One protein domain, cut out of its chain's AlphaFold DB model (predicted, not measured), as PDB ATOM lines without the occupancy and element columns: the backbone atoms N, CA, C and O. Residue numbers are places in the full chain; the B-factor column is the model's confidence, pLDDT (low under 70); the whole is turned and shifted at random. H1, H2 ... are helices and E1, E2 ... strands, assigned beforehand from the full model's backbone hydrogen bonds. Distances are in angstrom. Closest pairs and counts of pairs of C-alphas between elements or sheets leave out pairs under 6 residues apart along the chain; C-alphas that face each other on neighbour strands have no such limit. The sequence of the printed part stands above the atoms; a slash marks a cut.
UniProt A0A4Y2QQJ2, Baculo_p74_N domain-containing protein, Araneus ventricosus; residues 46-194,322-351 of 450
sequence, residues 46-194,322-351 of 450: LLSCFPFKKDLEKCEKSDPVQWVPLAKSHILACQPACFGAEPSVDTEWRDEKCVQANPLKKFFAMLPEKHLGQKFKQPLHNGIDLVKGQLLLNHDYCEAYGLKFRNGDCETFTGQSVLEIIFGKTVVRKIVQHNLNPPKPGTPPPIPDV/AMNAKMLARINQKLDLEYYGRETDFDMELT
ATOM      1  N   LEU A  46     168.950  58.433 117.880       92.06
ATOM      2  CA  LEU A  46     169.028  57.201 118.668       92.06
ATOM      3  C   LEU A  46     169.046  55.932 117.818       92.06
ATOM      4  O   LEU A  46     169.649  54.949 118.241       92.06
ATOM      5  N   LEU A  47     168.390  55.953 116.658       92.00
ATOM      6  CA  LEU A  47     168.370  54.853 115.697       92.00
ATOM      7  C   LEU A  47     169.643  54.783 114.859       92.00
ATOM      8  O   LEU A  47     170.050  53.688 114.485       92.00
ATOM      9  N   SER A  48     170.272  55.931 114.603       93.81
ATOM     10  CA  SER A  48     171.456  56.039 113.758       93.81
ATOM     11  C   SER A  48     172.591  55.169 114.285       93.81
ATOM     12  O   SER A  48     173.016  55.300 115.437       93.81
ATOM     13  N   CYS A  49     173.122  54.314 113.418       93.50
ATOM     14  CA  CYS A  49     174.328  53.554 113.680       93.50
ATOM     15  C   CYS A  49     175.363  53.735 112.568       93.50
ATOM     16  O   CYS A  49     175.161  53.288 111.441       93.50
ATOM     17  N   PHE A  50     176.531  54.271 112.929       94.38
ATOM     18  CA  PHE A  50     177.739  54.147 112.122       94.38
ATOM     19  C   PHE A  50     178.798  53.334 112.895       94.38
ATOM     20  O   PHE A  50     179.401  53.852 113.843       94.38
ATOM     21  N   PRO A  51     179.032  52.052 112.543       93.12
ATOM     22  CA  PRO A  51     179.766  51.122 113.404       93.12
ATOM     23  C   PRO A  51     181.288  51.144 113.189       93.12
ATOM     24  O   PRO A  51     181.955  50.143 113.452       93.12
ATOM     25  N   PHE A  52     181.851  52.267 112.730       92.50
ATOM     26  CA  PHE A  52     183.282  52.399 112.441       92.50
ATOM     27  C   PHE A  52     183.901  53.624 113.104       92.50
ATOM     28  O   PHE A  52     183.333  54.715 113.105       92.50
ATOM     29  N   LYS A  53     185.109  53.438 113.634       93.19
ATOM     30  CA  LYS A  53     185.955  54.496 114.190       93.19
ATOM     31  C   LYS A  53     186.658  55.279 113.076       93.19
ATOM     32  O   LYS A  53     186.551  54.971 111.888       93.19
ATOM     33  N   LYS A  54     187.430  56.300 113.460       89.00
ATOM     34  CA  LYS A  54     188.198  57.150 112.530       89.00
ATOM     35  C   LYS A  54     189.236  56.375 111.704       89.00
ATOM     36  O   LYS A  54     189.489  56.731 110.559       89.00
ATOM     37  N   ASP A  55     189.847  55.355 112.287       85.75
ATOM     38  CA  ASP A  55     190.787  54.421 111.648       85.75
ATOM     39  C   ASP A  55     190.088  53.261 110.919       85.75
ATOM     40  O   ASP A  55     190.756  52.420 110.319       85.75
ATOM     41  N   LEU A  56     188.750  53.271 110.912       85.75
ATOM     42  CA  LEU A  56     187.862  52.275 110.312       85.75
ATOM     43  C   LEU A  56     187.902  50.919 111.005       85.75
ATOM     44  O   LEU A  56     187.448  49.920 110.443       85.75
ATOM     45  N   GLU A  57     188.414  50.877 112.229       90.06
ATOM     46  CA  GLU A  57     188.177  49.741 113.100       90.06
ATOM     47  C   GLU A  57     186.686  49.679 113.446       90.06
ATOM     48  O   GLU A  57     186.011  50.707 113.591       90.06
ATOM     49  N   LYS A  58     186.154  48.459 113.551       91.81
ATOM     50  CA  LYS A  58     184.773  48.247 113.989       91.81
ATOM     51  C   LYS A  58     184.643  48.760 115.425       91.81
ATOM     52  O   LYS A  58     185.531  48.543 116.245       91.81
ATOM     53  N   CYS A  59     183.545  49.438 115.732       92.69
ATOM     54  CA  CYS A  59     183.252  49.817 117.106       92.69
ATOM     55  C   CYS A  59     183.021  48.564 117.969       92.69
ATOM     56  O   CYS A  59     182.359  47.612 117.551       92.69
ATOM     57  N   GLU A  60     183.514  48.598 119.198       94.06
ATOM     58  CA  GLU A  60     183.265  47.649 120.275       94.06
ATOM     59  C   GLU A  60     182.202  48.201 121.231       94.06
ATOM     60  O   GLU A  60     182.051  49.411 121.385       94.06
ATOM     61  N   LYS A  61     181.493  47.321 121.951       91.19
ATOM     62  CA  LYS A  61     180.436  47.721 122.906       91.19
ATOM     63  C   LYS A  61     180.934  48.669 124.005       91.19
ATOM     64  O   LYS A  61     180.135  49.361 124.643       91.19
ATOM     65  N   SER A  62     182.232  48.635 124.299       92.19
ATOM     66  CA  SER A  62     182.936  49.471 125.276       92.19
ATOM     67  C   SER A  62     183.215  50.885 124.755       92.19
ATOM     68  O   SER A  62     183.339  51.801 125.572       92.19
ATOM     69  N   ASP A  63     183.268  51.079 123.435       93.50
ATOM     70  CA  ASP A  63     183.649  52.352 122.841       93.50
ATOM     71  C   ASP A  63     182.617  53.446 123.135       93.50
ATOM     72  O   ASP A  63     181.403  53.227 123.041       93.50
ATOM     73  N   PRO A  64     183.072  54.661 123.481       94.38
ATOM     74  CA  PRO A  64     182.180  55.792 123.605       94.38
ATOM     75  C   PRO A  64     181.732  56.274 122.222       94.38
ATOM     76  O   PRO A  64     182.499  56.285 121.260       94.38
ATOM     77  N   VAL A  65     180.499  56.779 122.166       94.69
ATOM     78  CA  VAL A  65     180.018  57.593 121.043       94.69
ATOM     79  C   VAL A  65     181.017  58.716 120.760       94.69
ATOM     80  O   VAL A  65     181.387  59.458 121.676       94.69
ATOM     81  N   GLN A  66     181.437  58.852 119.506       95.31
ATOM     82  CA  GLN A  66     182.478  59.797 119.101       95.31
ATOM     83  C   GLN A  66     182.200  60.404 117.726       95.31
ATOM     84  O   GLN A  66     181.500  59.820 116.905       95.31
ATOM     85  N   TRP A  67     182.771  61.582 117.473       95.38
ATOM     86  CA  TRP A  67     182.727  62.214 116.158       95.38
ATOM     87  C   TRP A  67     183.853  61.694 115.273       95.38
ATOM     88  O   TRP A  67     185.029  61.779 115.633       95.38
ATOM     89  N   VAL A  68     183.491  61.222 114.087       93.62
ATOM     90  CA  VAL A  68     184.429  60.857 113.031       93.62
ATOM     91  C   VAL A  68     184.457  61.988 112.001       93.62
ATOM     92  O   VAL A  68     183.396  62.404 111.524       93.62
ATOM     93  N   PRO A  69     185.640  62.542 111.681       91.44
ATOM     94  CA  PRO A  69     185.749  63.610 110.698       91.44
ATOM     95  C   PRO A  69     185.420  63.079 109.302       91.44
ATOM     96  O   PRO A  69     185.926  62.034 108.892       91.44
ATOM     97  N   LEU A  70     184.606  63.835 108.572       91.12
ATOM     98  CA  LEU A  70     184.221  63.560 107.195       91.12
ATOM     99  C   LEU A  70     184.371  64.853 106.389       91.12
ATOM    100  O   LEU A  70     183.446  65.668 106.314       91.12
ATOM    101  N   ALA A  71     185.574  65.070 105.861       88.88
ATOM    102  CA  ALA A  71     185.999  66.337 105.276       88.88
ATOM    103  C   ALA A  71     185.719  67.544 106.195       88.88
ATOM    104  O   ALA A  71     186.320  67.648 107.268       88.88
ATOM    105  N   LYS A  72     184.824  68.463 105.802       89.69
ATOM    106  CA  LYS A  72     184.428  69.617 106.635       89.69
ATOM    107  C   LYS A  72     183.348  69.290 107.663       89.69
ATOM    108  O   LYS A  72     183.123  70.073 108.587       89.69
ATOM    109  N   SER A  73     182.680  68.157 107.500       91.00
ATOM    110  CA  SER A  73     181.611  67.685 108.373       91.00
ATOM    111  C   SER A  73     182.119  66.664 109.393       91.00
ATOM    112  O   SER A  73     183.279  66.247 109.373       91.00
ATOM    113  N   HIS A  74     181.248  66.284 110.322       93.19
ATOM    114  CA  HIS A  74     181.496  65.194 111.255       93.19
ATOM    115  C   HIS A  74     180.273  64.292 111.268       93.19
ATOM    116  O   HIS A  74     179.145  64.781 111.250       93.19
ATOM    117  N   ILE A  75     180.509  62.988 111.329       94.06
ATOM    118  CA  ILE A  75     179.462  61.992 111.534       94.06
ATOM    119  C   ILE A  75     179.622  61.385 112.918       94.06
ATOM    120  O   ILE A  75     180.738  61.239 113.424       94.06
ATOM    121  N   LEU A  76     178.501  61.079 113.558       94.94
ATOM    122  CA  LEU A  76     178.516  60.410 114.845       94.94
ATOM    123  C   LEU A  76     178.736  58.914 114.612       94.94
ATOM    124  O   LEU A  76     178.124  58.341 113.713       94.94
ATOM    125  N   ALA A  77     179.614  58.312 115.403       95.38
ATOM    126  CA  ALA A  77     179.989  56.911 115.304       95.38
ATOM    127  C   ALA A  77     179.894  56.210 116.658       95.38
ATOM    128  O   ALA A  77     179.908  56.855 117.714       95.38
ATOM    129  N   CYS A  78     179.861  54.877 116.613       94.19
ATOM    130  CA  CYS A  78     179.782  54.010 117.788       94.19
ATOM    131  C   CYS A  78     178.563  54.317 118.679       94.19
ATOM    132  O   CYS A  78     178.637  54.264 119.908       94.19
ATOM    133  N   GLN A  79     177.431  54.679 118.064       93.88
ATOM    134  CA  GLN A  79     176.164  54.871 118.762       93.88
ATOM    135  C   GLN A  79     175.710  53.561 119.430       93.88
ATOM    136  O   GLN A  79     175.970  52.481 118.898       93.88
ATOM    137  N   PRO A  80     174.961  53.614 120.550       90.50
ATOM    138  CA  PRO A  80     174.454  52.414 121.216       90.50
ATOM    139  C   PRO A  80     173.650  51.477 120.300       90.50
ATOM    140  O   PRO A  80     173.713  50.261 120.473       90.50
ATOM    141  N   ALA A  81     172.944  52.027 119.304       89.94
ATOM    142  CA  ALA A  81     172.192  51.256 118.314       89.94
ATOM    143  C   ALA A  81     173.063  50.282 117.501       89.94
ATOM    144  O   ALA A  81     172.562  49.251 117.062       89.94
ATOM    145  N   CYS A  82     174.368  50.543 117.370       89.94
ATOM    146  CA  CYS A  82     175.298  49.666 116.658       89.94
ATOM    147  C   CYS A  82     175.558  48.319 117.327       89.94
ATOM    148  O   CYS A  82     176.091  47.416 116.689       89.94
ATOM    149  N   PHE A  83     175.216  48.179 118.606       87.31
ATOM    150  CA  PHE A  83     175.535  46.993 119.402       87.31
ATOM    151  C   PHE A  83     174.312  46.126 119.719       87.31
ATOM    152  O   PHE A  83     174.419  45.191 120.515       87.31
ATOM    153  N   GLY A  84     173.155  46.484 119.155       75.38
ATOM    154  CA  GLY A  84     171.882  45.795 119.342       75.38
ATOM    155  C   GLY A  84     171.691  44.600 118.404       75.38
ATOM    156  O   GLY A  84     172.621  43.844 118.138       75.38
ATOM    157  N   ALA A  85     170.453  44.418 117.939       58.94
ATOM    158  CA  ALA A  85     170.088  43.366 116.996       58.94
ATOM    159  C   ALA A  85     170.524  43.737 115.570       58.94
ATOM    160  O   ALA A  85     170.346  44.877 115.143       58.94
ATOM    161  N   GLU A  86     171.076  42.773 114.835       70.25
ATOM    162  CA  GLU A  86     171.219  42.894 113.386       70.25
ATOM    163  C   GLU A  86     169.833  42.745 112.729       70.25
ATOM    164  O   GLU A  86     169.081  41.846 113.121       70.25
ATOM    165  N   PRO A  87     169.471  43.589 111.745       61.16
ATOM    166  CA  PRO A  87     170.281  44.641 111.123       61.16
ATOM    167  C   PRO A  87     170.254  45.976 111.895       61.16
ATOM    168  O   PRO A  87     169.198  46.445 112.318       61.16
ATOM    169  N   SER A  88     171.414  46.637 112.012       77.06
ATOM    170  CA  SER A  88     171.476  48.048 112.422       77.06
ATOM    171  C   SER A  88     171.282  48.950 111.203       77.06
ATOM    172  O   SER A  88     171.779  48.654 110.114       77.06
ATOM    173  N   VAL A  89     170.530  50.036 111.375       87.50
ATOM    174  CA  VAL A  89     170.203  50.976 110.297       87.50
ATOM    175  C   VAL A  89     170.908  52.296 110.580       87.50
ATOM    176  O   VAL A  89     170.781  52.861 111.662       87.50
ATOM    177  N   ASP A  90     171.666  52.793 109.609       92.44
ATOM    178  CA  ASP A  90     172.206  54.147 109.678       92.44
ATOM    179  C   ASP A  90     171.112  55.134 109.260       92.44
ATOM    180  O   ASP A  90     170.401  54.913 108.277       92.44
ATOM    181  N   THR A  91     170.951  56.217 110.010       94.81
ATOM    182  CA  THR A  91     169.895  57.208 109.789       94.81
ATOM    183  C   THR A  91     170.438  58.621 109.906       94.81
ATOM    184  O   THR A  91     171.418  58.891 110.606       94.81
ATOM    185  N   GLU A  92     169.771  59.537 109.212       95.25
ATOM    186  CA  GLU A  92     170.037  60.968 109.243       95.25
ATOM    187  C   GLU A  92     168.722  61.741 109.339       95.25
ATOM    188  O   GLU A  92     167.727  61.388 108.707       95.25
ATOM    189  N   TRP A  93     168.724  62.829 110.109       95.88
ATOM    190  CA  TRP A  93     167.612  63.772 110.128       95.88
ATOM    191  C   TRP A  93     167.749  64.740 108.949       95.88
ATOM    192  O   TRP A  93     168.674  65.557 108.915       95.88
ATOM    193  N   ARG A  94     166.863  64.636 107.954       95.00
ATOM    194  CA  ARG A  94     166.881  65.468 106.741       95.00
ATOM    195  C   ARG A  94     165.471  65.939 106.418       95.00
ATOM    196  O   ARG A  94     164.544  65.143 106.407       95.00
ATOM    197  N   ASP A  95     165.329  67.240 106.169       94.69
ATOM    198  CA  ASP A  95     164.073  67.872 105.739       94.69
ATOM    199  C   ASP A  95     162.854  67.452 106.602       94.69
ATOM    200  O   ASP A  95     161.813  67.047 106.091       94.69
ATOM    201  N   GLU A  96     163.018  67.533 107.931       95.12
ATOM    202  CA  GLU A  96     162.021  67.168 108.962       95.12
ATOM    203  C   GLU A  96     161.601  65.689 108.981       95.12
ATOM    204  O   GLU A  96     160.537  65.334 109.495       95.12
ATOM    205  N   LYS A  97     162.442  64.814 108.430       96.00
ATOM    206  CA  LYS A  97     162.209  63.376 108.370       96.00
ATOM    207  C   LYS A  97     163.419  62.615 108.875       96.00
ATOM    208  O   LYS A  97     164.565  63.005 108.643       96.00
ATOM    209  N   CYS A  98     163.157  61.484 109.521       96.44
ATOM    210  CA  CYS A  98     164.200  60.507 109.760       96.44
ATOM    211  C   CYS A  98     164.335  59.642 108.520       96.44
ATOM    212  O   CYS A  98     163.388  58.952 108.164       96.44
ATOM    213  N   VAL A  99     165.479  59.693 107.851       96.00
ATOM    214  CA  VAL A  99     165.704  58.940 106.617       96.00
ATOM    215  C   VAL A  99     166.857  57.970 106.790       96.00
ATOM    216  O   VAL A  99     167.827  58.261 107.491       96.00
ATOM    217  N   GLN A 100     166.763  56.819 106.135       94.44
ATOM    218  CA  GLN A 100     167.856  55.860 106.078       94.44
ATOM    219  C   GLN A 100     169.042  56.485 105.336       94.44
ATOM    220  O   GLN A 100     168.907  56.950 104.203       94.44
ATOM    221  N   ALA A 101     170.203  56.509 105.981       94.12
ATOM    222  CA  ALA A 101     171.444  56.991 105.403       94.12
ATOM    223  C   ALA A 101     172.189  55.838 104.727       94.12
ATOM    224  O   ALA A 101     172.201  54.719 105.232       94.12
ATOM    225  N   ASN A 102     172.834  56.117 103.596       94.00
ATOM    226  CA  ASN A 102     173.647  55.134 102.889       94.00
ATOM    227  C   ASN A 102     175.067  55.087 103.498       94.00
ATOM    228  O   ASN A 102     175.869  55.997 103.240       94.00
ATOM    229  N   PRO A 103     175.429  54.040 104.266       92.00
ATOM    230  CA  PRO A 103     176.739  53.951 104.902       92.00
ATOM    231  C   PRO A 103     177.878  53.837 103.878       92.00
ATOM    232  O   PRO A 103     178.983  54.303 104.154       92.00
ATOM    233  N   LEU A 104     177.630  53.299 102.671       92.50
ATOM    234  CA  LEU A 104     178.650  53.184 101.618       92.50
ATOM    235  C   LEU A 104     179.164  54.555 101.172       92.50
ATOM    236  O   LEU A 104     180.350  54.716 100.888       92.50
ATOM    237  N   LYS A 105     178.305  55.581 101.176       95.06
ATOM    238  CA  LYS A 105     178.728  56.959 100.889       95.06
ATOM    239  C   LYS A 105     179.620  57.525 101.983       95.06
ATOM    240  O   LYS A 105     180.624  58.158 101.663       95.06
ATOM    241  N   LYS A 106     179.296  57.271 103.255       94.38
ATOM    242  CA  LYS A 106     180.145  57.674 104.390       94.38
ATOM    243  C   LYS A 106     181.518  57.019 104.278       94.38
ATOM    244  O   LYS A 106     182.529  57.712 104.338       94.38
ATOM    245  N   PHE A 107     181.565  55.720 103.988       91.38
ATOM    246  CA  PHE A 107     182.818  55.010 103.734       91.38
ATOM    247  C   PHE A 107     183.610  55.561 102.557       91.38
ATOM    248  O   PHE A 107     184.825  55.745 102.660       91.38
ATOM    249  N   PHE A 108     182.935  55.825 101.439       92.94
ATOM    250  CA  PHE A 108     183.580  56.392 100.270       92.94
ATOM    251  C   PHE A 108     184.157  57.776 100.574       92.94
ATOM    252  O   PHE A 108     185.283  58.046 100.181       92.94
ATOM    253  N   ALA A 109     183.440  58.635 101.299       93.19
ATOM    254  CA  ALA A 109     183.940  59.951 101.689       93.19
ATOM    255  C   ALA A 109     185.082  59.876 102.723       93.19
ATOM    256  O   ALA A 109     186.005  60.684 102.664       93.19
ATOM    257  N   MET A 110     185.080  58.883 103.622       90.19
ATOM    258  CA  MET A 110     186.181  58.655 104.569       90.19
ATOM    259  C   MET A 110     187.452  58.120 103.904       90.19
ATOM    260  O   MET A 110     188.549  58.403 104.378       90.19
ATOM    261  N   LEU A 111     187.318  57.316 102.844       89.19
ATOM    262  CA  LEU A 111     188.438  56.671 102.153       89.19
ATOM    263  C   LEU A 111     188.229  56.565 100.635       89.19
ATOM    264  O   LEU A 111     188.205  55.455 100.071       89.19
ATOM    265  N   PRO A 112     188.125  57.691  99.928       89.19
ATOM    266  CA  PRO A 112     187.990  57.655  98.478       89.19
ATOM    267  C   PRO A 112     189.232  57.035  97.823       89.19
ATOM    268  O   PRO A 112     189.127  56.341  96.816       89.19
ATOM    269  N   GLU A 113     190.418  57.190  98.414       86.44
ATOM    270  CA  GLU A 113     191.678  56.665  97.881       86.44
ATOM    271  C   GLU A 113     191.697  55.135  97.826       86.44
ATOM    272  O   GLU A 113     192.141  54.548  96.834       86.44
ATOM    273  N   LYS A 114     191.185  54.489  98.884       85.75
ATOM    274  CA  LYS A 114     191.115  53.027  98.983       85.75
ATOM    275  C   LYS A 114     190.149  52.460  97.945       85.75
ATOM    276  O   LYS A 114     190.490  51.486  97.281       85.75
ATOM    277  N   HIS A 115     188.995  53.103  97.766       83.19
ATOM    278  CA  HIS A 115     187.975  52.680  96.803       83.19
ATOM    279  C   HIS A 115     188.414  52.894  95.353       83.19
ATOM    280  O   HIS A 115     188.140  52.066  94.491       83.19
ATOM    281  N   LEU A 116     189.139  53.979  95.071       84.88
ATOM    282  CA  LEU A 116     189.625  54.276  93.723       84.88
ATOM    283  C   LEU A 116     190.893  53.491  93.347       84.88
ATOM    284  O   LEU A 116     191.337  53.579  92.202       84.88
ATOM    285  N   GLY A 117     191.510  52.766  94.291       82.50
ATOM    286  CA  GLY A 117     192.746  52.009  94.063       82.50
ATOM    287  C   GLY A 117     193.937  52.889  93.667       82.50
ATOM    288  O   GLY A 117     194.883  52.425  93.028       82.50
ATOM    289  N   GLN A 118     193.889  54.178  94.005       77.69
ATOM    290  CA  GLN A 118     194.859  55.173  93.567       77.69
ATOM    291  C   GLN A 118     195.604  55.745  94.770       77.69
ATOM    292  O   GLN A 118     195.016  56.140  95.773       77.69
ATOM    293  N   LYS A 119     196.934  55.802  94.663       76.00
ATOM    294  CA  LYS A 119     197.767  56.490  95.651       76.00
ATOM    295  C   LYS A 119     197.699  57.985  95.371       76.00
ATOM    296  O   LYS A 119     198.325  58.468  94.428       76.00
ATOM    297  N   PHE A 120     196.950  58.707  96.191       72.62
ATOM    298  CA  PHE A 120     196.913  60.160  96.141       72.62
ATOM    299  C   PHE A 120     197.965  60.732  97.080       72.62
ATOM    300  O   PHE A 120     198.182  60.237  98.184       72.62
ATOM    301  N   LYS A 121     198.665  61.771  96.619       72.44
ATOM    302  CA  LYS A 121     199.640  62.480  97.454       72.44
ATOM    303  C   LYS A 121     198.952  63.369  98.492       72.44
ATOM    304  O   LYS A 121     199.540  63.645  99.532       72.44
ATOM    305  N   GLN A 122     197.738  63.820  98.184       74.31
ATOM    306  CA  GLN A 122     196.894  64.605  99.073       74.31
ATOM    307  C   GLN A 122     195.759  63.721  99.607       74.31
ATOM    308  O   GLN A 122     195.229  62.923  98.832       74.31
ATOM    309  N   PRO A 123     195.389  63.852 100.892       76.12
ATOM    310  CA  PRO A 123     194.250  63.146 101.466       76.12
ATOM    311  C   PRO A 123     192.948  63.635 100.817       76.12
ATOM    312  O   PRO A 123     192.462  64.727 101.110       76.12
ATOM    313  N   LEU A 124     192.390  62.826  99.920       80.88
ATOM    314  CA  LEU A 124     191.129  63.086  99.238       80.88
ATOM    315  C   LEU A 124     189.934  63.084 100.192       80.88
ATOM    316  O   LEU A 124     188.962  63.785  99.928       80.88
ATOM    317  N   HIS A 125     190.008  62.344 101.300       82.75
ATOM    318  CA  HIS A 125     188.960  62.317 102.326       82.75
ATOM    319  C   HIS A 125     188.696  63.679 102.987       82.75
ATOM    320  O   HIS A 125     187.663  63.872 103.616       82.75
ATOM    321  N   ASN A 126     189.604  64.652 102.829       86.62
ATOM    322  CA  ASN A 126     189.374  66.031 103.265       86.62
ATOM    323  C   ASN A 126     188.614  66.874 102.227       86.62
ATOM    324  O   ASN A 126     188.188  67.989 102.519       86.62
ATOM    325  N   GLY A 127     188.473  66.359 101.007       90.94
ATOM    326  CA  GLY A 127     187.957  67.077  99.851       90.94
ATOM    327  C   GLY A 127     186.529  66.715  99.425       90.94
ATOM    328  O   GLY A 127     185.973  67.360  98.536       90.94
ATOM    329  N   ILE A 128     185.940  65.677 100.020       94.38
ATOM    330  CA  ILE A 128     184.613  65.173  99.652       94.38
ATOM    331  C   ILE A 128     183.685  65.335 100.853       94.38
ATOM    332  O   ILE A 128     183.797  64.603 101.831       94.38
ATOM    333  N   ASP A 129     182.772  66.297 100.768       94.19
ATOM    334  CA  ASP A 129     181.756  66.526 101.790       94.19
ATOM    335  C   ASP A 129     180.541  65.617 101.531       94.19
ATOM    336  O   ASP A 129     180.164  65.371 100.382       94.19
ATOM    337  N   LEU A 130     179.897  65.143 102.600       94.88
ATOM    338  CA  LEU A 130     178.597  64.472 102.532       94.88
ATOM    339  C   LEU A 130     177.524  65.452 103.007       94.88
ATOM    340  O   LEU A 130     177.393  65.717 104.201       94.88
ATOM    341  N   VAL A 131     176.766  66.017 102.072       93.94
ATOM    342  CA  VAL A 131     175.747  67.033 102.363       93.94
ATOM    343  C   VAL A 131     174.388  66.489 101.964       93.94
ATOM    344  O   VAL A 131     174.158  66.187 100.797       93.94
ATOM    345  N   LYS A 132     173.480  66.365 102.939       93.31
ATOM    346  CA  LYS A 132     172.131  65.813 102.735       93.31
ATOM    347  C   LYS A 132     172.146  64.467 101.990       93.31
ATOM    348  O   LYS A 132     171.378  64.273 101.053       93.31
ATOM    349  N   GLY A 133     173.039  63.554 102.372       92.75
ATOM    350  CA  GLY A 133     173.181  62.247 101.723       92.75
ATOM    351  C   GLY A 133     173.806  62.272 100.320       92.75
ATOM    352  O   GLY A 133     173.854  61.231  99.669       92.75
ATOM    353  N   GLN A 134     174.301  63.414  99.832       95.56
ATOM    354  CA  GLN A 134     174.999  63.520  98.547       95.56
ATOM    355  C   GLN A 134     176.487  63.793  98.738       95.56
ATOM    356  O   GLN A 134     176.879  64.634  99.545       95.56
ATOM    357  N   LEU A 135     177.312  63.095  97.959       96.00
ATOM    358  CA  LEU A 135     178.745  63.350  97.884       96.00
ATOM    359  C   LEU A 135     179.012  64.582  97.016       96.00
ATOM    360  O   LEU A 135     178.665  64.594  95.833       96.00
ATOM    361  N   LEU A 136     179.667  65.592  97.584       96.50
ATOM    362  CA  LEU A 136     180.016  66.836  96.903       96.50
ATOM    363  C   LEU A 136     181.514  67.115  97.023       96.50
ATOM    364  O   LEU A 136     182.122  66.902  98.070       96.50
ATOM    365  N   LEU A 137     182.112  67.630  95.947       95.75
ATOM    366  CA  LEU A 137     183.466  68.171  96.014       95.75
ATOM    367  C   LEU A 137     183.431  69.488  96.781       95.75
ATOM    368  O   LEU A 137     182.515  70.294  96.606       95.75
ATOM    369  N   ASN A 138     184.446  69.716  97.604       94.62
ATOM    370  CA  ASN A 138     184.592  70.960  98.339       94.62
ATOM    371  C   ASN A 138     185.754  71.805  97.797       94.62
ATOM    372  O   ASN A 138     186.521  71.403  96.918       94.62
ATOM    373  N   HIS A 139     185.876  73.015  98.337       94.00
ATOM    374  CA  HIS A 139     186.931  73.952  97.965       94.00
ATOM    375  C   HIS A 139     188.343  73.372  98.127       94.00
ATOM    376  O   HIS A 139     189.197  73.550  97.259       94.00
ATOM    377  N   ASP A 140     188.562  72.644  99.217       92.00
ATOM    378  CA  ASP A 140     189.875  72.162  99.628       92.00
ATOM    379  C   ASP A 140     190.354  71.039  98.700       92.00
ATOM    380  O   ASP A 140     191.548  70.936  98.413       92.00
ATOM    381  N   TYR A 141     189.419  70.249  98.156       92.62
ATOM    382  CA  TYR A 141     189.700  69.316  97.069       92.62
ATOM    383  C   TYR A 141     190.284  70.043  95.863       92.62
ATOM    384  O   TYR A 141     191.384  69.724  95.424       92.62
ATOM    385  N   CYS A 142     189.581  71.042  95.323       93.56
ATOM    386  CA  CYS A 142     190.036  71.723  94.113       93.56
ATOM    387  C   CYS A 142     191.392  72.403  94.332       93.56
ATOM    388  O   CYS A 142     192.294  72.277  93.500       93.56
ATOM    389  N   GLU A 143     191.578  73.034  95.489       91.69
ATOM    390  CA  GLU A 143     192.847  73.633  95.896       91.69
ATOM    391  C   GLU A 143     193.990  72.612  95.967       91.69
ATOM    392  O   GLU A 143     195.073  72.851  95.423       91.69
ATOM    393  N   ALA A 144     193.738  71.427  96.530       88.94
ATOM    394  CA  ALA A 144     194.696  70.325  96.572       88.94
ATOM    395  C   ALA A 144     195.098  69.802  95.181       88.94
ATOM    396  O   ALA A 144     196.103  69.094  95.072       88.94
ATOM    397  N   TYR A 145     194.374  70.188  94.123       90.88
ATOM    398  CA  TYR A 145     194.671  69.919  92.711       90.88
ATOM    399  C   TYR A 145     195.109  71.162  91.919       90.88
ATOM    400  O   TYR A 145     195.362  71.059  90.721       90.88
ATOM    401  N   GLY A 146     195.284  72.315  92.571       92.19
ATOM    402  CA  GLY A 146     195.639  73.568  91.896       92.19
ATOM    403  C   GLY A 146     194.532  74.071  90.961       92.19
ATOM    404  O   GLY A 146     194.823  74.637  89.908       92.19
ATOM    405  N   LEU A 147     193.274  73.809  91.316       94.06
ATOM    406  CA  LEU A 147     192.062  74.204  90.603       94.06
ATOM    407  C   LEU A 147     191.243  75.170  91.464       94.06
ATOM    408  O   LEU A 147     191.383  75.214  92.685       94.06
ATOM    409  N   LYS A 148     190.360  75.938  90.827       94.38
ATOM    410  CA  LYS A 148     189.442  76.854  91.501       94.38
ATOM    411  C   LYS A 148     188.082  76.187  91.675       94.38
ATOM    412  O   LYS A 148     187.506  75.690  90.713       94.38
ATOM    413  N   PHE A 149     187.544  76.221  92.888       95.88
ATOM    414  CA  PHE A 149     186.193  75.734  93.147       95.88
ATOM    415  C   PHE A 149     185.144  76.744  92.676       95.88
ATOM    416  O   PHE A 149     185.184  77.920  93.060       95.88
ATOM    417  N   ARG A 150     184.200  76.299  91.845       95.81
ATOM    418  CA  ARG A 150     183.095  77.119  91.342       95.81
ATOM    419  C   ARG A 150     181.856  76.253  91.143       95.81
ATOM    420  O   ARG A 150     181.929  75.213  90.510       95.81
ATOM    421  N   ASN A 151     180.711  76.699  91.664       95.25
ATOM    422  CA  ASN A 151     179.412  76.033  91.481       95.25
ATOM    423  C   ASN A 151     179.402  74.528  91.831       95.25
ATOM    424  O   ASN A 151     178.695  73.758  91.187       95.25
ATOM    425  N   GLY A 152     180.179  74.096  92.830       94.31
ATOM    426  CA  GLY A 152     180.251  72.681  93.210       94.31
ATOM    427  C   GLY A 152     181.210  71.829  92.373       94.31
ATOM    428  O   GLY A 152     181.252  70.619  92.576       94.31
ATOM    429  N   ASP A 153     181.983  72.424  91.459       96.12
ATOM    430  CA  ASP A 153     182.965  71.717  90.630       96.12
ATOM    431  C   ASP A 153     184.350  72.384  90.675       96.12
ATOM    432  O   ASP A 153     184.515  73.522  91.134       96.12
ATOM    433  N   CYS A 154     185.360  71.655  90.204       94.94
ATOM    434  CA  CYS A 154     186.730  72.135  90.090       94.94
ATOM    435  C   CYS A 154     187.026  72.593  88.663       94.94
ATOM    436  O   CYS A 154     187.152  71.786  87.743       94.94
ATOM    437  N   GLU A 155     187.211  73.897  88.492       95.56
ATOM    438  CA  GLU A 155     187.500  74.522  87.205       95.56
ATOM    439  C   GLU A 155     188.921  75.096  87.179       95.56
ATOM    440  O   GLU A 155     189.494  75.484  88.200       95.56
ATOM    441  N   THR A 156     189.510  75.191  85.990       94.94
ATOM    442  CA  THR A 156     190.737  75.969  85.794       94.94
ATOM    443  C   THR A 156     190.417  77.467  85.864       94.94
ATOM    444  O   THR A 156     189.378  77.917  85.379       94.94
ATOM    445  N   PHE A 157     191.290  78.283  86.464       93.44
ATOM    446  CA  PHE A 157     191.082  79.739  86.462       93.44
ATOM    447  C   PHE A 157     191.379  80.357  85.083       93.44
ATOM    448  O   PHE A 157     192.042  79.757  84.234       93.44
ATOM    449  N   THR A 158     190.911  81.588  84.845       93.62
ATOM    450  CA  THR A 158     191.136  82.303  83.578       93.62
ATOM    451  C   THR A 158     192.629  82.401  83.257       93.62
ATOM    452  O   THR A 158     193.390  83.014  84.000       93.62
ATOM    453  N   GLY A 159     193.051  81.808  82.139       92.19
ATOM    454  CA  GLY A 159     194.455  81.768  81.717       92.19
ATOM    455  C   GLY A 159     195.240  80.551  82.215       92.19
ATOM    456  O   GLY A 159     196.256  80.226  81.607       92.19
ATOM    457  N   GLN A 160     194.752  79.807  83.217       93.94
ATOM    458  CA  GLN A 160     195.390  78.561  83.657       93.94
ATOM    459  C   GLN A 160     195.473  77.556  82.518       93.94
ATOM    460  O   GLN A 160     196.540  77.013  82.294       93.94
ATOM    461  N   SER A 161     194.403  77.350  81.747       92.38
ATOM    462  CA  SER A 161     194.430  76.412  80.616       92.38
ATOM    463  C   SER A 161     195.484  76.785  79.568       92.38
ATOM    464  O   SER A 161     196.131  75.905  79.013       92.38
ATOM    465  N   VAL A 162     195.713  78.083  79.331       91.38
ATOM    466  CA  VAL A 162     196.777  78.553  78.425       91.38
ATOM    467  C   VAL A 162     198.153  78.263  79.023       91.38
ATOM    468  O   VAL A 162     199.030  77.765  78.324       91.38
ATOM    469  N   LEU A 163     198.335  78.515  80.322       90.81
ATOM    470  CA  LEU A 163     199.573  78.178  81.022       90.81
ATOM    471  C   LEU A 163     199.819  76.664  81.045       90.81
ATOM    472  O   LEU A 163     200.948  76.251  80.822       90.81
ATOM    473  N   GLU A 164     198.794  75.842  81.273       92.75
ATOM    474  CA  GLU A 164     198.889  74.377  81.264       92.75
ATOM    475  C   GLU A 164     199.284  73.859  79.871       92.75
ATOM    476  O   GLU A 164     200.074  72.928  79.782       92.75
ATOM    477  N   ILE A 165     198.822  74.496  78.786       87.94
ATOM    478  CA  ILE A 165     199.251  74.169  77.413       87.94
ATOM    479  C   ILE A 165     200.729  74.525  77.178       87.94
ATOM    480  O   ILE A 165     201.435  73.783  76.500       87.94
ATOM    481  N   ILE A 166     201.200  75.661  77.703       87.69
ATOM    482  CA  ILE A 166     202.565  76.161  77.453       87.69
ATOM    483  C   ILE A 166     203.602  75.465  78.345       87.69
ATOM    484  O   ILE A 166     204.679  75.100  77.881       87.69
ATOM    485  N   PHE A 167     203.295  75.326  79.634       89.56
ATOM    486  CA  PHE A 167     204.231  74.899  80.677       89.56
ATOM    487  C   PHE A 167     203.958  73.480  81.192       89.56
ATOM    488  O   PHE A 167     204.689  72.989  82.051       89.56
ATOM    489  N   GLY A 168     202.921  72.818  80.685       89.56
ATOM    490  CA  GLY A 168     202.460  71.526  81.172       89.56
ATOM    491  C   GLY A 168     201.569  71.648  82.410       89.56
ATOM    492  O   GLY A 168     201.778  72.482  83.302       89.56
ATOM    493  N   LYS A 169     200.564  70.777  82.485       93.25
ATOM    494  CA  LYS A 169     199.571  70.742  83.566       93.25
ATOM    495  C   LYS A 169     200.226  70.521  84.925       93.25
ATOM    496  O   LYS A 169     199.901  71.199  85.902       93.25
ATOM    497  N   THR A 170     201.183  69.603  84.975       90.25
ATOM    498  CA  THR A 170     201.856  69.181  86.202       90.25
ATOM    499  C   THR A 170     202.620  70.319  86.855       90.25
ATOM    500  O   THR A 170     202.541  70.514  88.069       90.25
ATOM    501  N   VAL A 171     203.342  71.101  86.054       90.38
ATOM    502  CA  VAL A 171     204.155  72.207  86.562       90.38
ATOM    503  C   VAL A 171     203.266  73.348  87.041       90.38
ATOM    504  O   VAL A 171     203.437  73.820  88.166       90.38
ATOM    505  N   VAL A 172     202.280  73.751  86.237       92.19
ATOM    506  CA  VAL A 172     201.383  74.866  86.574       92.19
ATOM    507  C   VAL A 172     200.592  74.573  87.845       92.19
ATOM    508  O   VAL A 172     200.614  75.377  88.776       92.19
ATOM    509  N   ARG A 173     199.956  73.400  87.938       92.75
ATOM    510  CA  ARG A 173     199.177  73.026  89.129       92.75
ATOM    511  C   ARG A 173     200.045  72.930  90.374       92.75
ATOM    512  O   ARG A 173     199.621  73.358  91.445       92.75
ATOM    513  N   LYS A 174     201.287  72.455  90.244       90.31
ATOM    514  CA  LYS A 174     202.217  72.388  91.374       90.31
ATOM    515  C   LYS A 174     202.632  73.770  91.887       90.31
ATOM    516  O   LYS A 174     202.761  73.941  93.100       90.31
ATOM    517  N   ILE A 175     202.819  74.740  90.990       91.62
ATOM    518  CA  ILE A 175     203.111  76.136  91.350       91.62
ATOM    519  C   ILE A 175     201.922  76.748  92.096       91.62
ATOM    520  O   ILE A 175     202.111  77.348  93.149       91.62
ATOM    521  N   VAL A 176     200.700  76.548  91.591       89.44
ATOM    522  CA  VAL A 176     199.471  77.051  92.229       89.44
ATOM    523  C   VAL A 176     199.317  76.476  93.640       89.44
ATOM    524  O   VAL A 176     199.083  77.224  94.586       89.44
ATOM    525  N   GLN A 177     199.538  75.170  93.807       88.38
ATOM    526  CA  GLN A 177     199.446  74.494  95.106       88.38
ATOM    527  C   GLN A 177     200.431  74.995  96.152       88.38
ATOM    528  O   GLN A 177     200.117  74.976  97.338       88.38
ATOM    529  N   HIS A 178     201.636  75.403  95.746       80.75
ATOM    530  CA  HIS A 178     202.676  75.813  96.691       80.75
ATOM    531  C   HIS A 178     202.297  77.049  97.518       80.75
ATOM    532  O   HIS A 178     202.906  77.285  98.559       80.75
ATOM    533  N   ASN A 179     201.288  77.799  97.073       78.38
ATOM    534  CA  ASN A 179     200.795  78.997  97.740       78.38
ATOM    535  C   ASN A 179     199.589  78.736  98.656       78.38
ATOM    536  O   ASN A 179     199.057  79.683  99.232       78.38
ATOM    537  N   LEU A 180     199.139  77.486  98.779       79.94
ATOM    538  CA  LEU A 180     197.932  77.139  99.523       79.94
ATOM    539  C   LEU A 180     198.294  76.512 100.868       79.94
ATOM    540  O   LEU A 180     199.165  75.646 100.967       79.94
ATOM    541  N   ASN A 181     197.613  76.966 101.918       77.88
ATOM    542  CA  ASN A 181     197.722  76.355 103.236       77.88
ATOM    543  C   ASN A 181     196.858  75.090 103.270       77.88
ATOM    544  O   ASN A 181     195.753  75.110 102.730       77.88
ATOM    545  N   PRO A 182     197.312  74.004 103.918       72.00
ATOM    546  CA  PRO A 182     196.472  72.832 104.090       72.00
ATOM    547  C   PRO A 182     195.196  73.217 104.854       72.00
ATOM    548  O   PRO A 182     195.264  74.017 105.799       72.00
ATOM    549  N   PRO A 183     194.039  72.659 104.470       71.38
ATOM    550  CA  PRO A 183     192.789  72.941 105.149       71.38
ATOM    551  C   PRO A 183     192.871  72.494 106.606       71.38
ATOM    552  O   PRO A 183     193.391  71.421 106.928       71.38
ATOM    553  N   LYS A 184     192.369  73.338 107.509       78.00
ATOM    554  CA  LYS A 184     192.209  72.948 108.909       78.00
ATOM    555  C   LYS A 184     190.946  72.094 109.018       78.00
ATOM    556  O   LYS A 184     189.914  72.529 108.509       78.00
ATOM    557  N   PRO A 185     190.999  70.930 109.689       77.12
ATOM    558  CA  PRO A 185     189.800  70.156 109.977       77.12
ATOM    559  C   PRO A 185     188.766  71.034 110.685       77.12
ATOM    560  O   PRO A 185     189.136  71.880 111.509       77.12
ATOM    561  N   GLY A 186     187.484  70.831 110.379       82.12
ATOM    562  CA  GLY A 186     186.411  71.467 111.135       82.12
ATOM    563  C   GLY A 186     186.507  71.096 112.617       82.12
ATOM    564  O   GLY A 186     186.991  70.021 112.970       82.12
ATOM    565  N   THR A 187     186.052  71.972 113.505       89.75
ATOM    566  CA  THR A 187     185.881  71.597 114.911       89.75
ATOM    567  C   THR A 187     184.632  70.724 115.043       89.75
ATOM    568  O   THR A 187     183.581  71.141 114.547       89.75
ATOM    569  N   PRO A 188     184.704  69.551 115.697       93.19
ATOM    570  CA  PRO A 188     183.530  68.714 115.901       93.19
ATOM    571  C   PRO A 188     182.487  69.457 116.752       93.19
ATOM    572  O   PRO A 188     182.865  70.171 117.688       93.19
ATOM    573  N   PRO A 189     181.185  69.308 116.459       93.88
ATOM    574  CA  PRO A 189     180.134  69.843 117.318       93.88
ATOM    575  C   PRO A 189     180.117  69.123 118.683       93.88
ATOM    576  O   PRO A 189     180.706  68.050 118.836       93.88
ATOM    577  N   PRO A 190     179.458  69.679 119.715       96.00
ATOM    578  CA  PRO A 190     179.279  68.965 120.978       96.00
ATOM    579  C   PRO A 190     178.483  67.667 120.766       96.00
ATOM    580  O   PRO A 190     177.579  67.608 119.934       96.00
ATOM    581  N   ILE A 191     178.818  66.612 121.517       95.81
ATOM    582  CA  ILE A 191     178.061  65.349 121.488       95.81
ATOM    583  C   ILE A 191     176.638  65.621 122.004       95.81
ATOM    584  O   ILE A 191     176.515  66.196 123.090       95.81
ATOM    585  N   PRO A 192     175.578  65.179 121.296       95.12
ATOM    586  CA  PRO A 192     174.202  65.402 121.727       95.12
ATOM    587  C   PRO A 192     173.933  64.907 123.156       95.12
ATOM    588  O   PRO A 192     174.363  63.816 123.548       95.12
ATOM    589  N   ASP A 193     173.171  65.683 123.929       94.69
ATOM    590  CA  ASP A 193     172.896  65.413 125.350       94.69
ATOM    591  C   ASP A 193     172.238  64.049 125.595       94.69
ATOM    592  O   ASP A 193     172.414  63.445 126.658       94.69
ATOM    593  N   VAL A 194     171.495  63.531 124.612       91.88
ATOM    594  CA  VAL A 194     170.890  62.198 124.685       91.88
ATOM    595  C   VAL A 194     171.953  61.113 124.896       91.88
ATOM    596  O   VAL A 194     171.816  60.297 125.806       91.88
ATOM    597  N   ALA A 322     192.125  63.964  88.441       87.69
ATOM    598  CA  ALA A 322     191.308  64.810  89.298       87.69
ATOM    599  C   ALA A 322     189.823  64.521  89.030       87.69
ATOM    600  O   ALA A 322     189.361  64.542  87.887       87.69
ATOM    601  N   MET A 323     189.089  64.218  90.093       91.25
ATOM    602  CA  MET A 323     187.661  63.958  90.040       91.25
ATOM    603  C   MET A 323     186.927  65.267  89.767       91.25
ATOM    604  O   MET A 323     187.244  66.299  90.353       91.25
ATOM    605  N   ASN A 324     185.938  65.213  88.882       93.31
ATOM    606  CA  ASN A 324     184.995  66.306  88.670       93.31
ATOM    607  C   ASN A 324     183.634  65.958  89.279       93.31
ATOM    608  O   ASN A 324     183.343  64.791  89.568       93.31
ATOM    609  N   ALA A 325     182.779  66.967  89.431       95.31
ATOM    610  CA  ALA A 325     181.447  66.807  90.006       95.31
ATOM    611  C   ALA A 325     180.614  65.752  89.258       95.31
ATOM    612  O   ALA A 325     179.893  64.969  89.871       95.31
ATOM    613  N   LYS A 326     180.763  65.656  87.930       95.81
ATOM    614  CA  LYS A 326     180.061  64.657  87.108       95.81
ATOM    615  C   LYS A 326     180.473  63.220  87.440       95.81
ATOM    616  O   LYS A 326     179.628  62.329  87.460       95.81
ATOM    617  N   MET A 327     181.762  62.973  87.659       93.94
ATOM    618  CA  MET A 327     182.276  61.668  88.068       93.94
ATOM    619  C   MET A 327     181.805  61.324  89.480       93.94
ATOM    620  O   MET A 327     181.333  60.209  89.692       93.94
ATOM    621  N   LEU A 328     181.861  62.284  90.409       95.38
ATOM    622  CA  LEU A 328     181.377  62.088  91.775       95.38
ATOM    623  C   LEU A 328     179.868  61.807  91.810       95.38
ATOM    624  O   LEU A 328     179.441  60.898  92.512       95.38
ATOM    625  N   ALA A 329     179.072  62.491  90.986       96.06
ATOM    626  CA  ALA A 329     177.637  62.238  90.856       96.06
ATOM    627  C   ALA A 329     177.330  60.812  90.363       96.06
ATOM    628  O   ALA A 329     176.408  60.173  90.864       96.06
ATOM    629  N   ARG A 330     178.127  60.275  89.425       95.62
ATOM    630  CA  ARG A 330     177.996  58.873  88.982       95.62
ATOM    631  C   ARG A 330     178.344  57.884  90.091       95.62
ATOM    632  O   ARG A 330     177.658  56.879  90.228       95.62
ATOM    633  N   ILE A 331     179.394  58.161  90.866       94.81
ATOM    634  CA  ILE A 331     179.760  57.341  92.030       94.81
ATOM    635  C   ILE A 331     178.625  57.374  93.054       94.81
ATOM    636  O   ILE A 331     178.171  56.323  93.483       94.81
ATOM    637  N   ASN A 332     178.118  58.565  93.374       95.38
ATOM    638  CA  ASN A 332     176.996  58.759  94.286       95.38
ATOM    639  C   ASN A 332     175.772  57.931  93.864       95.38
ATOM    640  O   ASN A 332     175.242  57.187  94.680       95.38
ATOM    641  N   GLN A 333     175.383  57.999  92.585       95.38
ATOM    642  CA  GLN A 333     174.278  57.210  92.033       95.38
ATOM    643  C   GLN A 333     174.541  55.700  92.094       95.38
ATOM    644  O   GLN A 333     173.633  54.941  92.415       95.38
ATOM    645  N   LYS A 334     175.765  55.247  91.790       94.88
ATOM    646  CA  LYS A 334     176.111  53.820  91.849       94.88
ATOM    647  C   LYS A 334     176.027  53.285  93.280       94.88
ATOM    648  O   LYS A 334     175.422  52.243  93.485       94.88
ATOM    649  N   LEU A 335     176.571  54.021  94.251       94.75
ATOM    650  CA  LEU A 335     176.505  53.652  95.669       94.75
ATOM    651  C   LEU A 335     175.060  53.609  96.180       94.75
ATOM    652  O   LEU A 335     174.732  52.779  97.024       94.75
ATOM    653  N   ASP A 336     174.198  54.499  95.690       94.25
ATOM    654  CA  ASP A 336     172.770  54.464  96.002       94.25
ATOM    655  C   ASP A 336     172.060  53.256  95.394       94.25
ATOM    656  O   ASP A 336     171.311  52.576  96.091       94.25
ATOM    657  N   LEU A 337     172.313  52.971  94.117       93.69
ATOM    658  CA  LEU A 337     171.733  51.818  93.436       93.69
ATOM    659  C   LEU A 337     172.147  50.507  94.114       93.69
ATOM    660  O   LEU A 337     171.314  49.625  94.293       93.69
ATOM    661  N   GLU A 338     173.412  50.399  94.510       92.88
ATOM    662  CA  GLU A 338     173.963  49.231  95.197       92.88
ATOM    663  C   GLU A 338     173.358  49.040  96.591       92.88
ATOM    664  O   GLU A 338     172.988  47.927  96.951       92.88
ATOM    665  N   TYR A 339     173.198  50.121  97.360       91.44
ATOM    666  CA  TYR A 339     172.659  50.033  98.717       91.44
ATOM    667  C   TYR A 339     171.138  49.829  98.752       91.44
ATOM    668  O   TYR A 339     170.647  48.977  99.487       91.44
ATOM    669  N   TYR A 340     170.379  50.609  97.977       89.44
ATOM    670  CA  TYR A 340     168.913  50.571  98.017       89.44
ATOM    671  C   TYR A 340     168.301  49.581  97.016       89.44
ATOM    672  O   TYR A 340     167.105  49.305  97.093       89.44
ATOM    673  N   GLY A 341     169.070  49.083  96.042       92.00
ATOM    674  CA  GLY A 341     168.574  48.179  94.998       92.00
ATOM    675  C   GLY A 341     167.558  48.815  94.039       92.00
ATOM    676  O   GLY A 341     166.820  48.103  93.360       92.00
ATOM    677  N   ARG A 342     167.474  50.153  93.992       91.06
ATOM    678  CA  ARG A 342     166.506  50.918  93.185       91.06
ATOM    679  C   ARG A 342     167.147  52.159  92.570       91.06
ATOM    680  O   ARG A 342     168.114  52.678  93.103       91.06
ATOM    681  N   GLU A 343     166.610  52.643  91.449       89.44
ATOM    682  CA  GLU A 343     167.152  53.816  90.731       89.44
ATOM    683  C   GLU A 343     166.620  55.165  91.242       89.44
ATOM    684  O   GLU A 343     167.162  56.215  90.900       89.44
ATOM    685  N   THR A 344     165.537  55.152  92.021       88.25
ATOM    686  CA  THR A 344     164.850  56.354  92.514       88.25
ATOM    687  C   THR A 344     164.472  56.184  93.984       88.25
ATOM    688  O   THR A 344     164.414  55.058  94.471       88.25
ATOM    689  N   ASP A 345     164.204  57.300  94.669       83.94
ATOM    690  CA  ASP A 345     163.851  57.355  96.095       83.94
ATOM    691  C   ASP A 345     164.992  56.897  97.030       83.94
ATOM    692  O   ASP A 345     164.980  55.814  97.605       83.94
ATOM    693  N   PHE A 346     166.027  57.723  97.185       86.81
ATOM    694  CA  PHE A 346     167.154  57.434  98.093       86.81
ATOM    695  C   PHE A 346     166.941  57.968  99.516       86.81
ATOM    696  O   PHE A 346     167.785  57.776 100.385       86.81
ATOM    697  N   ASP A 347     165.801  58.612  99.764       88.50
ATOM    698  CA  ASP A 347     165.457  59.240 101.039       88.50
ATOM    699  C   ASP A 347     164.306  58.483 101.702       88.50
ATOM    700  O   ASP A 347     163.272  59.054 102.048       88.50
ATOM    701  N   MET A 348     164.491  57.167 101.863       91.25
ATOM    702  CA  MET A 348     163.505  56.309 102.518       91.25
ATOM    703  C   MET A 348     163.282  56.794 103.953       91.25
ATOM    704  O   MET A 348     164.188  56.721 104.786       91.25
ATOM    705  N   GLU A 349     162.080  57.301 104.231       94.19
ATOM    706  CA  GLU A 349     161.672  57.713 105.572       94.19
ATOM    707  C   GLU A 349     161.554  56.474 106.464       94.19
ATOM    708  O   GLU A 349     160.817  55.535 106.163       94.19
ATOM    709  N   LEU A 350     162.300  56.474 107.563       92.75
ATOM    710  CA  LEU A 350     162.259  55.427 108.563       92.75
ATOM    711  C   LEU A 350     161.075  55.693 109.495       92.75
ATOM    712  O   LEU A 350     161.110  56.625 110.304       92.75
ATOM    713  N   THR A 351     160.026  54.880 109.382       93.94
ATOM    714  CA  THR A 351     158.845  54.977 110.249       93.94
ATOM    715  C   THR A 351     158.895  53.951 111.388       93.94
ATOM    716  O   THR A 351     159.614  52.946 111.299       93.94
TER     717      THR A 351
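This is residues 46 to 194 and 322 to 351 of the 450 residues of the protein "Baculo_p74_N domain-containing protein" of Araneus ventricosus (UniProt A0A4Y2QQJ2). Four small two-stranded hairpins are spread along an elongated body; near its middle H2 and the long helix H7 pack on the hairpin of E5 and E6. E1 with E2, H1, and E3 with E4 lie toward one end, while H4 packs on E7 and E8 toward the other, where H5 and H6 form a small head; residues 178 to 194 run back from there toward the first end. The printed part has 179 residues, with seven named helices and eight named strands in the order E1 E2 H1 E3 E4 H2 H3 E5 E6 H4 E7 E8 H5 H6 H7. The four sheets are antiparallel pairs and the class is mixed, helices and strands, with under half of the residues, 88, in named elements. The whole is compact, with a radius of gyration of the C-alphas of 18.3 A and spans of 61 by 35 by 31 A.

After residues 46 to 65, with no named element, E1, residues 66 to 70, begins at C-alpha 66 (182.478, 59.797, 119.101) and measures 12.6 A. E2 is residues 73 to 77, H1 80 to 83, E3 91 to 94 and E4 97 to 100. H2 is residues 103 to 110, H3 112 to 116, E5 128 to 131 and E6 134 to 137. H4 is residues 139 to 144, E7 148 to 150, E8 153 to 155, H5 160 to 167 and H6 169 to 177. H7, residues 325 to 340, measures 22.0 A and ends at C-alpha 340 (168.913, 50.571, 98.017).

In the hairpin of E1 and E2, N 68 and O 75 are within hydrogen-bond range at 2.8 A. H1 touches no helix. In the hairpin of E3 and E4, N 92 and O 99 are 2.9 A apart. H2 and H3 are close but not clearly touching, with C-alphas 108 and 115 closest at 6.7 A. In the hairpin of E5 and E6, N 129 and O 136 are 2.8 A apart; the closest C-alphas of H2 and E5, 109 and 128, are 5.6 A apart. H7 touches H2 with residues 332 to 339 alone, closest at C-alphas 335 and 104, 6.3 A, at a shallow tilt of 33 degrees, only just short of steep, opposite ways. The closest C-alphas of H7 and E6, 332 and 135, are 6.1 A apart. In the hairpin of E7 and E8, N 148 and O 155 are 2.8 A apart; the closest C-alphas of H4 and E7, 139 and 149, are 5.2 A apart. H5 touches H6, closest at C-alphas 164 and 172, 5.9 A, at a steep tilt of 59 degrees. In H2 to H7 every O i to N i+4 pair is within hydrogen-bond range; H1 is too short for one.

The two farthest C-alphas, those of Ala 85 and Ile 166, are 60.8 A apart. Residues 195 to 321 are cut out, with 40.9 A between C-alphas 194 and 322. Of the links printed whole, H3 to E5 is long, with 11 residues. The mean pLDDT of the printed part is 90.3; residues 85 and 87 are under 70.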